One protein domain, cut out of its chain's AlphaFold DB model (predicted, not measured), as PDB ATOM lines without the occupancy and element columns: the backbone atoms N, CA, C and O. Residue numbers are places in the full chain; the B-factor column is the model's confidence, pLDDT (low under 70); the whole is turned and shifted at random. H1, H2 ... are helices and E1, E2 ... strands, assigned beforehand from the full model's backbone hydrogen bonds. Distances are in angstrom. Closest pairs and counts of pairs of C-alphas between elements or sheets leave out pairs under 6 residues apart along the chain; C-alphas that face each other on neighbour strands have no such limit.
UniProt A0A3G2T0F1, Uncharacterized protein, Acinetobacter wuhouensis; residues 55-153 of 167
ATOM      1  N   GLU A  55     134.002 115.222 139.664       98.56
ATOM      2  CA  GLU A  55     134.976 114.142 139.794       98.56
ATOM      3  C   GLU A  55     134.236 112.812 139.954       98.56
ATOM      4  O   GLU A  55     133.327 112.682 140.783       98.56
ATOM      5  N   ILE A  56     134.625 111.812 139.166       98.75
ATOM      6  CA  ILE A  56     134.087 110.459 139.240       98.75
ATOM      7  C   ILE A  56     135.174 109.525 139.761       98.75
ATOM      8  O   ILE A  56     136.254 109.406 139.196       98.75
ATOM      9  N   THR A  57     134.872 108.814 140.844       98.50
ATOM     10  CA  THR A  57     135.801 107.856 141.457       98.50
ATOM     11  C   THR A  57     135.141 106.503 141.650       98.50
ATOM     12  O   THR A  57     133.940 106.424 141.901       98.50
ATOM     13  N   TYR A  58     135.922 105.428 141.562       98.31
ATOM     14  CA  TYR A  58     135.464 104.064 141.824       98.31
ATOM     15  C   TYR A  58     136.050 103.520 143.135       98.31
ATOM     16  O   TYR A  58     137.266 103.538 143.335       98.31
ATOM     17  N   ASP A  59     135.192 102.997 144.018       96.81
ATOM     18  CA  ASP A  59     135.592 102.232 145.201       96.81
ATOM     19  C   ASP A  59     135.343 100.729 144.970       96.81
ATOM     20  O   ASP A  59     134.188 100.287 145.005       96.81
ATOM     21  N   PRO A  60     136.402  99.913 144.797       93.00
ATOM     22  CA  PRO A  60     136.273  98.469 144.604       93.00
ATOM     23  C   PRO A  60     135.829  97.714 145.868       93.00
ATOM     24  O   PRO A  60     135.484  96.535 145.784       93.00
ATOM     25  N   THR A  61     135.855  98.348 147.045       91.19
ATOM     26  CA  THR A  61     135.427  97.736 148.314       91.19
ATOM     27  C   THR A  61     133.904  97.683 148.413       91.19
ATOM     28  O   THR A  61     133.344  96.670 148.837       91.19
ATOM     29  N   GLY A  62     133.244  98.780 148.028       89.94
ATOM     30  CA  GLY A  62     131.788  98.944 147.964       89.94
ATOM     31  C   GLY A  62     131.148  98.520 146.634       89.94
ATOM     32  O   GLY A  62     129.928  98.575 146.512       89.94
ATOM     33  N   PRO A  63     131.920  97.926 145.712       93.75
ATOM     34  CA  PRO A  63     131.872  98.179 144.254       93.75
ATOM     35  C   PRO A  63     130.913  99.300 143.802       93.75
ATOM     36  O   PRO A  63     129.921  99.045 143.121       93.75
ATOM     37  N   THR A  64     131.220 100.552 144.151       97.25
ATOM     38  CA  THR A  64     130.398 101.730 143.804       97.25
ATOM     39  C   THR A  64     131.217 102.830 143.150       97.25
ATOM     40  O   THR A  64     132.396 102.984 143.461       97.25
ATOM     41  N   PHE A  65     130.576 103.657 142.322       98.50
ATOM     42  CA  PHE A  65     131.141 104.941 141.908       98.50
ATOM     43  C   PHE A  65     130.619 106.076 142.788       98.50
ATOM     44  O   PHE A  65     129.475 106.041 143.241       98.50
ATOM     45  N   THR A  66     131.439 107.101 142.980       98.56
ATOM     46  CA  THR A  66     131.028 108.399 143.514       98.56
ATOM     47  C   THR A  66     131.125 109.427 142.398       98.56
ATOM     48  O   THR A  66     132.168 109.514 141.760       98.56
ATOM     49  N   ILE A  67     130.060 110.194 142.186       98.75
ATOM     50  CA  ILE A  67     130.035 111.389 141.341       98.75
ATOM     51  C   ILE A  67     129.988 112.581 142.301       98.75
ATOM     52  O   ILE A  67     128.997 112.742 143.016       98.75
ATOM     53  N   ASP A  68     131.060 113.364 142.368       98.38
ATOM     54  CA  ASP A  68     131.212 114.498 143.284       98.38
ATOM     55  C   ASP A  68     131.281 115.795 142.478       98.38
ATOM     56  O   ASP A  68     132.295 116.107 141.855       98.38
ATOM     57  N   PHE A  69     130.173 116.528 142.443       97.50
ATOM     58  CA  PHE A  69     130.132 117.851 141.834       97.50
ATOM     59  C   PHE A  69     130.696 118.878 142.815       97.50
ATOM     60  O   PHE A  69     130.436 118.814 144.023       97.50
ATOM     61  N   THR A  70     131.420 119.873 142.307       94.81
ATOM     62  CA  THR A  70     131.942 120.949 143.160       94.81
ATOM     63  C   THR A  70     130.850 121.845 143.737       94.81
ATOM     64  O   THR A  70     131.047 122.489 144.767       94.81
ATOM     65  N   GLU A  71     129.684 121.863 143.099       92.94
ATOM     66  CA  GLU A  71     128.491 122.573 143.542       92.94
ATOM     67  C   GLU A  71     127.213 121.826 143.141       92.94
ATOM     68  O   GLU A  71     127.271 120.738 142.576       92.94
ATOM     69  N   GLU A  72     126.044 122.366 143.491       94.44
ATOM     70  CA  GLU A  72     124.753 121.730 143.198       94.44
ATOM     71  C   GLU A  72     124.501 121.715 141.678       94.44
ATOM     72  O   GLU A  72     124.277 122.784 141.107       94.44
ATOM     73  N   PRO A  73     124.505 120.541 141.016       97.19
ATOM     74  CA  PRO A  73     124.413 120.474 139.563       97.19
ATOM     75  C   PRO A  73     122.986 120.771 139.107       97.19
ATOM     76  O   PRO A  73     122.038 120.083 139.495       97.19
ATOM     77  N   ILE A  74     122.820 121.778 138.257       97.44
ATOM     78  CA  ILE A  74     121.536 122.173 137.684       97.44
ATOM     79  C   ILE A  74     121.345 121.475 136.334       97.44
ATOM     80  O   ILE A  74     122.243 121.442 135.496       97.44
ATOM     81  N   ASN A  75     120.162 120.899 136.124       97.88
ATOM     82  CA  ASN A  75     119.754 120.352 134.838       97.88
ATOM     83  C   ASN A  75     119.326 121.505 133.908       97.88
ATOM     84  O   ASN A  75     118.286 122.119 134.182       97.88
ATOM     85  N   PRO A  76     120.044 121.762 132.796       96.25
ATOM     86  CA  PRO A  76     119.761 122.886 131.900       96.25
ATOM     87  C   PRO A  76     118.385 122.792 131.223       96.25
ATOM     88  O   PRO A  76     117.797 123.809 130.856       96.25
ATOM     89  N   ASP A  77     117.810 121.590 131.101       96.44
ATOM     90  CA  ASP A  77     116.476 121.407 130.519       96.44
ATOM     91  C   ASP A  77     115.352 121.848 131.470       96.44
ATOM     92  O   ASP A  77     114.245 122.179 131.031       96.44
ATOM     93  N   THR A  78     115.603 121.832 132.784       97.12
ATOM     94  CA  THR A  78     114.579 122.117 133.805       97.12
ATOM     95  C   THR A  78     114.879 123.343 134.664       97.12
ATOM     96  O   THR A  78     113.960 123.854 135.314       97.12
ATOM     97  N   GLY A  79     116.131 123.811 134.685       95.50
ATOM     98  CA  GLY A  79     116.622 124.870 135.568       95.50
ATOM     99  C   GLY A  79     116.559 124.499 137.053       95.50
ATOM    100  O   GLY A  79     116.406 125.375 137.905       95.50
ATOM    101  N   LYS A  80     116.575 123.200 137.382       97.31
ATOM    102  CA  LYS A  80     116.497 122.678 138.756       97.31
ATOM    103  C   LYS A  80     117.668 121.746 139.053       97.31
ATOM    104  O   LYS A  80     118.200 121.165 138.111       97.31
ATOM    105  N   PRO A  81     118.026 121.552 140.335       97.12
ATOM    106  CA  PRO A  81     119.015 120.553 140.712       97.12
ATOM    107  C   PRO A  81     118.670 119.176 140.149       97.12
ATOM    108  O   PRO A  81     117.502 118.772 140.183       97.12
ATOM    109  N   PHE A  82     119.686 118.468 139.664       97.88
ATOM    110  CA  PHE A  82     119.545 117.093 139.209       97.88
ATOM    111  C   PHE A  82     118.965 116.207 140.313       97.88
ATOM    112  O   PHE A  82     119.404 116.214 141.463       97.88
ATOM    113  N   THR A  83     117.990 115.387 139.940       97.62
ATOM    114  CA  THR A  83     117.510 114.287 140.774       97.62
ATOM    115  C   THR A  83     118.354 113.030 140.564       97.62
ATOM    116  O   THR A  83     118.964 112.836 139.513       97.62
ATOM    117  N   GLU A  84     118.312 112.103 141.525       98.25
ATOM    118  CA  GLU A  84     118.928 110.771 141.400       98.25
ATOM    119  C   GLU A  84     118.504 110.054 140.110       98.25
ATOM    120  O   GLU A  84     119.308 109.396 139.451       98.25
ATOM    121  N   LYS A  85     117.229 110.205 139.726       97.88
ATOM    122  CA  LYS A  85     116.691 109.612 138.504       97.88
ATOM    123  C   LYS A  85     117.315 110.237 137.258       97.88
ATOM    124  O   LYS A  85     117.654 109.504 136.339       97.88
ATOM    125  N   GLU A  86     117.448 111.556 137.209       98.06
ATOM    126  CA  GLU A  86     118.034 112.231 136.047       98.06
ATOM    127  C   GLU A  86     119.525 111.910 135.910       98.06
ATOM    128  O   GLU A  86     119.971 111.645 134.799       98.06
ATOM    129  N   ILE A  87     120.274 111.821 137.017       98.19
ATOM    130  CA  ILE A  87     121.663 111.331 136.985       98.19
ATOM    131  C   ILE A  87     121.711 109.887 136.480       98.19
ATOM    132  O   ILE A  87     122.511 109.572 135.602       98.19
ATOM    133  N   LYS A  88     120.829 109.007 136.975       98.44
ATOM    134  CA  LYS A  88     120.726 107.624 136.486       98.44
ATOM    135  C   LYS A  88     120.444 107.577 134.984       98.44
ATOM    136  O   LYS A  88     121.113 106.841 134.263       98.44
ATOM    137  N   ASP A  89     119.454 108.327 134.513       97.44
ATOM    138  CA  ASP A  89     119.092 108.369 133.097       97.44
ATOM    139  C   ASP A  89     120.274 108.884 132.255       97.44
ATOM    140  O   ASP A  89     120.577 108.302 131.216       97.44
ATOM    141  N   LEU A  90     120.982 109.918 132.728       97.12
ATOM    142  CA  LEU A  90     122.152 110.492 132.062       97.12
ATOM    143  C   LEU A  90     123.251 109.440 131.856       97.12
ATOM    144  O   LEU A  90     123.639 109.180 130.715       97.12
ATOM    145  N   ILE A  91     123.694 108.773 132.926       97.56
ATOM    146  CA  ILE A  91     124.829 107.834 132.867       97.56
ATOM    147  C   ILE A  91     124.487 106.514 132.154       97.56
ATOM    148  O   ILE A  91     125.374 105.866 131.601       97.56
ATOM    149  N   THR A  92     123.208 106.116 132.139       97.00
ATOM    150  CA  THR A  92     122.735 104.880 131.480       97.00
ATOM    151  C   THR A  92     122.275 105.083 130.033       97.00
ATOM    152  O   THR A  92     121.959 104.111 129.349       97.00
ATOM    153  N   SER A  93     122.237 106.328 129.547       94.69
ATOM    154  CA  SER A  93     121.748 106.640 128.200       94.69
ATOM    155  C   SER A  93     122.672 106.155 127.076       94.69
ATOM    156  O   SER A  93     122.172 105.765 126.017       94.69
ATOM    157  N   ASP A  94     123.997 106.143 127.286       95.31
ATOM    158  CA  ASP A  94     124.945 105.606 126.304       95.31
ATOM    159  C   ASP A  94     125.126 104.089 126.508       95.31
ATOM    160  O   ASP A  94     125.706 103.659 127.509       95.31
ATOM    161  N   PRO A  95     124.706 103.235 125.553       92.69
ATOM    162  CA  PRO A  95     124.889 101.789 125.660       92.69
ATOM    163  C   PRO A  95     126.362 101.353 125.732       92.69
ATOM    164  O   PRO A  95     126.641 100.223 126.131       92.69
ATOM    165  N   LYS A  96     127.323 102.209 125.355       95.56
ATOM    166  CA  LYS A  96     128.761 101.929 125.505       95.56
ATOM    167  C   LYS A  96     129.216 101.914 126.961       95.56
ATOM    168  O   LYS A  96     130.240 101.301 127.242       95.56
ATOM    169  N   ASN A  97     128.459 102.535 127.862       97.06
ATOM    170  CA  ASN A  97     128.775 102.577 129.287       97.06
ATOM    171  C   ASN A  97     128.552 101.234 129.985       97.06
ATOM    172  O   ASN A  97     128.971 101.062 131.127       97.06
ATOM    173  N   ASN A  98     127.896 100.280 129.308       97.44
ATOM    174  CA  ASN A  98     127.571  98.957 129.836       97.44
ATOM    175  C   ASN A  98     126.754  99.003 131.143       97.44
ATOM    176  O   ASN A  98     126.647  97.992 131.824       97.44
ATOM    177  N   LEU A  99     126.142 100.135 131.500       96.69
ATOM    178  CA  LEU A  99     125.280 100.245 132.674       96.69
ATOM    179  C   LEU A  99     123.859  99.799 132.329       96.69
ATOM    180  O   LEU A  99     123.225 100.292 131.398       96.69
ATOM    181  N   GLY A 100     123.359  98.844 133.097       94.19
ATOM    182  CA  GLY A 100     122.035  98.263 132.968       94.19
ATOM    183  C   GLY A 100     120.955  99.048 133.711       94.19
ATOM    184  O   GLY A 100     121.252  99.885 134.571       94.19
ATOM    185  N   PRO A 101     119.677  98.747 133.417       93.00
ATOM    186  CA  PRO A 101     118.526  99.469 133.958       93.00
ATOM    187  C   PRO A 101     118.373  99.325 135.477       93.00
ATOM    188  O   PRO A 101     117.738 100.176 136.104       93.00
ATOM    189  N   ASP A 102     118.969  98.293 136.072       94.88
ATOM    190  CA  ASP A 102     118.932  98.035 137.513       94.88
ATOM    191  C   ASP A 102     120.012  98.803 138.293       94.88
ATOM    192  O   ASP A 102     119.997  98.791 139.521       94.88
ATOM    193  N   THR A 103     120.899  99.537 137.606       97.19
ATOM    194  CA  THR A 103     121.838 100.480 138.235       97.19
ATOM    195  C   THR A 103     121.077 101.446 139.140       97.19
ATOM    196  O   THR A 103     120.062 102.016 138.728       97.19
ATOM    197  N   THR A 104     121.541 101.657 140.369       98.06
ATOM    198  CA  THR A 104     120.914 102.607 141.297       98.06
ATOM    199  C   THR A 104     121.802 103.812 141.514       98.06
ATOM    200  O   THR A 104     123.019 103.680 141.593       98.06
ATOM    201  N   VAL A 105     121.174 104.975 141.657       98.62
ATOM    202  CA  VAL A 105     121.834 106.220 142.038       98.62
ATOM    203  C   VAL A 105     121.153 106.727 143.299       98.62
ATOM    204  O   VAL A 105     119.925 106.745 143.357       98.62
ATOM    205  N   THR A 106     121.943 107.113 144.292       98.25
ATOM    206  CA  THR A 106     121.464 107.748 145.524       98.25
ATOM    207  C   THR A 106     122.264 109.005 145.800       98.25
ATOM    208  O   THR A 106     123.478 108.996 145.610       98.25
ATOM    209  N   VAL A 107     121.625 110.058 146.287       97.19
ATOM    210  CA  VAL A 107     122.326 111.256 146.757       97.19
ATOM    211  C   VAL A 107     122.851 111.034 148.177       97.19
ATOM    212  O   VAL A 107     122.190 110.395 149.003       97.19
ATOM    213  N   ASP A 108     124.036 111.555 148.486       94.00
ATOM    214  CA  ASP A 108     124.536 111.576 149.856       94.00
ATOM    215  C   ASP A 108     123.631 112.499 150.700       94.00
ATOM    216  O   ASP A 108     123.519 113.697 150.423       94.00
ATOM    217  N   PRO A 109     122.979 111.992 151.763       90.56
ATOM    218  CA  PRO A 109     122.079 112.795 152.587       90.56
ATOM    219  C   PRO A 109     122.788 113.920 153.353       90.56
ATOM    220  O   PRO A 109     122.118 114.767 153.945       90.56
ATOM    221  N   GLN A 110     124.120 113.900 153.436       94.31
ATOM    222  CA  GLN A 110     124.936 114.954 154.038       94.31
ATOM    223  C   GLN A 110     125.568 115.879 152.993       94.31
ATOM    224  O   GLN A 110     126.025 116.959 153.365       94.31
ATOM    225  N   ASN A 111     125.577 115.488 151.713       94.19
ATOM    226  CA  ASN A 111     126.111 116.301 150.629       94.19
ATOM    227  C   ASN A 111     125.272 116.174 149.334       94.19
ATOM    228  O   ASN A 111     125.458 115.221 148.581       94.19
ATOM    229  N   PRO A 112     124.402 117.151 149.011       92.62
ATOM    230  CA  PRO A 112     123.555 117.096 147.816       92.62
ATOM    231  C   PRO A 112     124.325 117.196 146.489       92.62
ATOM    232  O   PRO A 112     123.731 116.977 145.438       92.62
ATOM    233  N   THR A 113     125.623 117.518 146.513       97.00
ATOM    234  CA  THR A 113     126.487 117.524 145.319       97.00
ATOM    235  C   THR A 113     127.118 116.160 145.047       97.00
ATOM    236  O   THR A 113     127.799 115.985 144.042       97.00
ATOM    237  N   LYS A 114     126.896 115.177 145.926       98.31
ATOM    238  CA  LYS A 114     127.507 113.855 145.849       98.31
ATOM    239  C   LYS A 114     126.465 112.787 145.575       98.31
ATOM    240  O   LYS A 114     125.512 112.625 146.335       98.31
ATOM    241  N   PHE A 115     126.690 112.007 144.527       98.62
ATOM    242  CA  PHE A 115     125.865 110.861 144.168       98.62
ATOM    243  C   PHE A 115     126.687 109.581 144.240       98.62
ATOM    244  O   PHE A 115     127.832 109.531 143.795       98.62
ATOM    245  N   ILE A 116     126.083 108.529 144.774       98.38
ATOM    246  CA  ILE A 116     126.644 107.185 144.815       98.38
ATOM    247  C   ILE A 116     125.920 106.339 143.778       98.38
ATOM    248  O   ILE A 116     124.689 106.267 143.774       98.38
ATOM    249  N   VAL A 117     126.691 105.699 142.906       98.50
ATOM    250  CA  VAL A 117     126.199 104.800 141.867       98.50
ATOM    251  C   VAL A 117     126.563 103.372 142.244       98.50
ATOM    252  O   VAL A 117     127.742 103.038 142.367       98.50
ATOM    253  N   THR A 118     125.553 102.516 142.362       97.62
ATOM    254  CA  THR A 118     125.737 101.063 142.433       97.62
ATOM    255  C   THR A 118     125.475 100.498 141.039       97.62
ATOM    256  O   THR A 118     124.310 100.416 140.627       97.62
ATOM    257  N   PRO A 119     126.529 100.173 140.273       97.00
ATOM    258  CA  PRO A 119     126.392  99.762 138.885       97.00
ATOM    259  C   PRO A 119     125.834  98.341 138.788       97.00
ATOM    260  O   PRO A 119     126.237  97.445 139.529       97.00
ATOM    261  N   VAL A 120     124.944  98.117 137.823       95.50
ATOM    262  CA  VAL A 120     124.558  96.768 137.389       95.50
ATOM    263  C   VAL A 120     124.897  96.657 135.910       95.50
ATOM    264  O   VAL A 120     124.231  97.320 135.120       95.50
ATOM    265  N   PRO A 121     125.921  95.891 135.501       95.31
ATOM    266  CA  PRO A 121     126.339  95.850 134.108       95.31
ATOM    267  C   PRO A 121     125.303  95.151 133.218       95.31
ATOM    268  O   PRO A 121     124.660  94.191 133.642       95.31
ATOM    269  N   THR A 122     125.167  95.576 131.958       95.31
ATOM    270  CA  THR A 122     124.370  94.824 130.966       95.31
ATOM    271  C   THR A 122     125.053  93.531 130.531       95.31
ATOM    272  O   THR A 122     124.387  92.541 130.233       95.31
ATOM    273  N   ASP A 123     126.384  93.538 130.506       94.00
ATOM    274  CA  ASP A 123     127.242  92.393 130.241       94.00
ATOM    275  C   ASP A 123     128.280  92.304 131.372       94.00
ATOM    276  O   ASP A 123     129.186  93.141 131.423       94.00
ATOM    277  N   PRO A 124     128.173  91.317 132.283       91.62
ATOM    278  CA  PRO A 124     129.062  91.199 133.439       91.62
ATOM    279  C   PRO A 124     130.498  90.806 133.069       91.62
ATOM    280  O   PRO A 124     131.347  90.733 133.948       91.62
ATOM    281  N   SER A 125     130.782  90.516 131.793       91.81
ATOM    282  CA  SER A 125     132.135  90.216 131.307       91.81
ATOM    283  C   SER A 125     132.900  91.441 130.797       91.81
ATOM    284  O   SER A 125     134.013  91.297 130.287       91.81
ATOM    285  N   LYS A 126     132.296  92.630 130.880       94.88
ATOM    286  CA  LYS A 126     132.863  93.888 130.396       94.88
ATOM    287  C   LYS A 126     132.889  94.928 131.505       94.88
ATOM    288  O   LYS A 126     131.981  94.973 132.333       94.88
ATOM    289  N   ASP A 127     133.866  95.819 131.416       97.19
ATOM    290  CA  ASP A 127     133.950  97.015 132.247       97.19
ATOM    291  C   ASP A 127     132.675  97.861 132.127       97.19
ATOM    292  O   ASP A 127     131.956  97.820 131.118       97.19
ATOM    293  N   VAL A 128     132.409  98.652 133.160       97.94
ATOM    294  CA  VAL A 128     131.387  99.700 133.143       97.94
ATOM    295  C   VAL A 128     132.055 101.063 133.147       97.94
ATOM    296  O   VAL A 128     133.110 101.243 133.753       97.94
ATOM    297  N   THR A 129     131.415 102.034 132.506       98.56
ATOM    298  CA  THR A 129     131.856 103.431 132.512       98.56
ATOM    299  C   THR A 129     130.755 104.289 133.104       98.56
ATOM    300  O   THR A 129     129.603 104.186 132.693       98.56
ATOM    301  N   VAL A 130     131.102 105.154 134.051       98.62
ATOM    302  CA  VAL A 130     130.243 106.262 134.473       98.62
ATOM    303  C   VAL A 130     130.812 107.520 133.832       98.62
ATOM    304  O   VAL A 130     131.986 107.824 134.017       98.62
ATOM    305  N   GLU A 131     129.997 108.224 133.053       98.56
ATOM    306  CA  GLU A 131     130.387 109.451 132.353       98.56
ATOM    307  C   GLU A 131     129.344 110.537 132.609       98.56
ATOM    308  O   GLU A 131     128.144 110.316 132.425       98.56
ATOM    309  N   ILE A 132     129.822 111.714 133.002       98.44
ATOM    310  CA  ILE A 132     129.058 112.957 133.000       98.44
ATOM    311  C   ILE A 132     129.620 113.808 131.858       98.44
ATOM    312  O   ILE A 132     130.749 114.286 131.966       98.44
ATOM    313  N   PRO A 133     128.895 113.983 130.740       98.06
ATOM    314  CA  PRO A 133     129.399 114.746 129.601       98.06
ATOM    315  C   PRO A 133     129.572 116.238 129.914       98.06
ATOM    316  O   PRO A 133     128.764 116.840 130.619       98.06
ATOM    317  N   THR A 134     130.573 116.877 129.305       97.31
ATOM    318  CA  THR A 134     130.711 118.342 129.350       97.31
ATOM    319  C   THR A 134     129.424 119.022 128.878       97.31
ATOM    320  O   THR A 134     128.893 118.696 127.814       97.31
ATOM    321  N   GLY A 135     128.944 119.991 129.658       96.94
ATOM    322  CA  GLY A 135     127.735 120.762 129.376       96.94
ATOM    323  C   GLY A 135     126.416 120.018 129.607       96.94
ATOM    324  O   GLY A 135     125.370 120.554 129.254       96.94
ATOM    325  N   SER A 136     126.426 118.809 130.183       98.12
ATOM    326  CA  SER A 136     125.183 118.119 130.572       98.12
ATOM    327  C   SER A 136     124.545 118.690 131.841       98.12
ATOM    328  O   SER A 136     123.413 118.342 132.164       98.12
ATOM    329  N   TYR A 137     125.278 119.521 132.576       98.12
ATOM    330  CA  TYR A 137     124.836 120.230 133.769       98.12
ATOM    331  C   TYR A 137     125.404 121.652 133.757       98.12
ATOM    332  O   TYR A 137     126.350 121.944 133.020       98.12
ATOM    333  N   GLU A 138     124.821 122.520 134.568       96.19
ATOM    334  CA  GLU A 138     125.267 123.896 134.779       96.19
ATOM    335  C   GLU A 138     125.253 124.244 136.272       96.19
ATOM    336  O   GLU A 138     124.726 123.490 137.094       96.19
ATOM    337  N   ASP A 139     125.851 125.373 136.632       92.56
ATOM    338  CA  ASP A 139     125.704 125.959 137.965       92.56
ATOM    339  C   ASP A 139     124.442 126.844 138.060       92.56
ATOM    340  O   ASP A 139     123.623 126.937 137.143       92.56
ATOM    341  N   LYS A 140     124.267 127.546 139.187       89.12
ATOM    342  CA  LYS A 140     123.154 128.501 139.364       89.12
ATOM    343  C   LYS A 140     123.276 129.762 138.503       89.12
ATOM    344  O   LYS A 140     122.273 130.460 138.334       89.12
ATOM    345  N   GLY A 141     124.477 130.076 138.022       86.94
ATOM    346  CA  GLY A 141     124.760 131.159 137.080       86.94
ATOM    347  C   GLY A 141     124.446 130.791 135.625       86.94
ATOM    348  O   GLY A 141     124.290 131.690 134.798       86.94
ATOM    349  N   GLY A 142     124.270 129.499 135.331       89.44
ATOM    350  CA  GLY A 142     124.076 128.963 133.988       89.44
ATOM    351  C   GLY A 142     125.391 128.698 133.249       89.44
ATOM    352  O   GLY A 142     125.391 128.623 132.017       89.44
ATOM    353  N   ASN A 143     126.522 128.595 133.955       89.75
ATOM    354  CA  ASN A 143     127.784 128.228 133.326       89.75
ATOM    355  C   ASN A 143     127.806 126.716 133.070       89.75
ATOM    356  O   ASN A 143     127.610 125.935 134.005       89.75
ATOM    357  N   PRO A 144     128.054 126.273 131.823       95.44
ATOM    358  CA  PRO A 144     128.123 124.851 131.510       95.44
ATOM    359  C   PRO A 144     129.271 124.169 132.254       95.44
ATOM    360  O   PRO A 144     130.410 124.631 132.192       95.44
ATOM    361  N   GLY A 145     128.976 123.042 132.897       96.31
ATOM    362  CA  GLY A 145     129.959 122.288 133.661       96.31
ATOM    363  C   GLY A 145     130.936 121.487 132.810       96.31
ATOM    364  O   GLY A 145     130.625 121.036 131.700       96.31
ATOM    365  N   GLU A 146     132.127 121.269 133.356       96.62
ATOM    366  CA  GLU A 146     133.115 120.353 132.796       96.62
ATOM    367  C   GLU A 146     132.759 118.909 133.165       96.62
ATOM    368  O   GLU A 146     132.354 118.618 134.289       96.62
ATOM    369  N   GLY A 147     132.856 118.006 132.190       97.44
ATOM    370  CA  GLY A 147     132.525 116.596 132.366       97.44
ATOM    371  C   GLY A 147     133.700 115.767 132.873       97.44
ATOM    372  O   GLY A 147     134.855 116.174 132.753       97.44
ATOM    373  N   ASP A 148     133.395 114.566 133.352       98.62
ATOM    374  CA  ASP A 148     134.383 113.572 133.766       98.62
ATOM    375  C   ASP A 148     133.893 112.154 133.447       98.62
ATOM    376  O   ASP A 148     132.711 111.929 133.157       98.62
ATOM    377  N   LYS A 149     134.812 111.189 133.461       98.38
ATOM    378  CA  LYS A 149     134.519 109.778 133.224       98.38
ATOM    379  C   LYS A 149     135.458 108.873 134.006       98.38
ATOM    380  O   LYS A 149     136.665 109.096 134.027       98.38
ATOM    381  N   GLU A 150     134.913 107.771 134.502       98.69
ATOM    382  CA  GLU A 150     135.693 106.699 135.116       98.69
ATOM    383  C   GLU A 150     135.200 105.338 134.622       98.69
ATOM    384  O   GLU A 150     133.996 105.114 134.461       98.69
ATOM    385  N   THR A 151     136.138 104.422 134.378       98.44
ATOM    386  CA  THR A 151     135.860 103.064 133.896       98.44
ATOM    387  C   THR A 151     136.403 102.054 134.892       98.44
ATOM    388  O   THR A 151     137.571 102.125 135.267       98.44
ATOM    389  N   ALA A 152     135.584 101.077 135.276       97.25
ATOM    390  CA  ALA A 152     135.984 100.036 136.214       97.25
ATOM    391  C   ALA A 152     135.592  98.635 135.742       97.25
ATOM    392  O   ALA A 152     134.489  98.413 135.234       97.25
ATOM    393  N   ASP A 153     136.490  97.685 135.995       95.62
ATOM    394  CA  ASP A 153     136.201  96.253 135.977       95.62
ATOM    395  C   ASP A 153     135.513  95.882 137.299       95.62
ATOM    396  O   ASP A 153     136.066  96.090 138.386       95.62
TER     397      ASP A 153
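AT A GLANCE: This is residues 55 to 153 of the 167 residues of an uncharacterized protein of Acinetobacter wuhouensis (UniProt A0A3G2T0F1). A strongly twisted four-strand sheet and a strand hairpin, E5 and E6, make a small sandwich, two sheets partly face to face with their strands nearly aligned. The sandwich is narrow where E1 meets E6, and at the other side the short helix H1 fills the space between E3 and E5, on the large sheet. The long loops, residues 70 to 83 and 133 to 147, gather at one end of the longest axis, and the link from E4 to E5 makes the other end. The printed part has 99 residues with one named helix and six named strands, in the order E1 E2 H1 E3 E4 E5 E6; the large sheet runs E1 - E2 - E4 - E3, both sheets are antiparallel, and the class is mixed, with 43 residues in named elements, under half. The whole is compact, with a radius of gyration of the C-alphas of 12.9 A, and spans 42 by 27 by 20 A.

IN THESE COORDINATES: In the large sheet, E1 is residues 55 to 59, beginning at C-alpha 55 at (134.976, 114.142, 139.794), E2 is residues 64 to 69, 16.2 A long, E4 is residues 111 to 118, 17.3 A, and E3 is residues 104 to 108. E4 bends by 62 degrees at residue 114. H1 is residues 84 to 92, 12.1 A, with C-alpha 84 at (118.928, 110.771, 141.400). E5 is residues 128 to 132 and E6 residues 148 to 152, ending at C-alpha 152 at (135.984, 100.036, 136.214).

HOW THE PARTS SIT: The hairpin E1 and E2 has N 57 and O 66 within hydrogen-bond range at 2.9 A. E2 and E4 are antiparallel at 155 degrees, with N 67 and O 115 at 2.8 A. In the hairpin E4 and E3, N 108 and O 114 are 2.8 A apart. E2, H1 and E3 form a split strand-helix-strand unit, two strands running the same way with E4 between them, and its crossover is right-handed. H1 is on this sheet at a height over the sheet of 8.5 A, over E3 and only just over E4, with 3 C-alphas there; it runs slantwise to the strands, at 49 degrees to E3 on the local plane. Its closest C-alphas to E3 are those of Glu 84 and Val 105, 5.4 A. Those of H1 and E5 are Ile 91 and Glu 131, 5.8 A. In H1 every O i to N i+4 pair is within hydrogen-bond range. In the hairpin E5 and E6, N 130 and O 150 are 2.9 A apart. The closest C-alphas of E1 and E6 are those of Ile 56 and Glu 150, 5.8 A. E3 and E6 are apart.

THE WHOLE: The C-alphas of Ser 125 and Gly 141 are the two farthest apart, at 42.0 A. The printed part has no cut. The links E2 to H1, H1 to E3 and E5 to E6 are long. The mean pLDDT of the printed part is 96.2, and no printed residue is under 70.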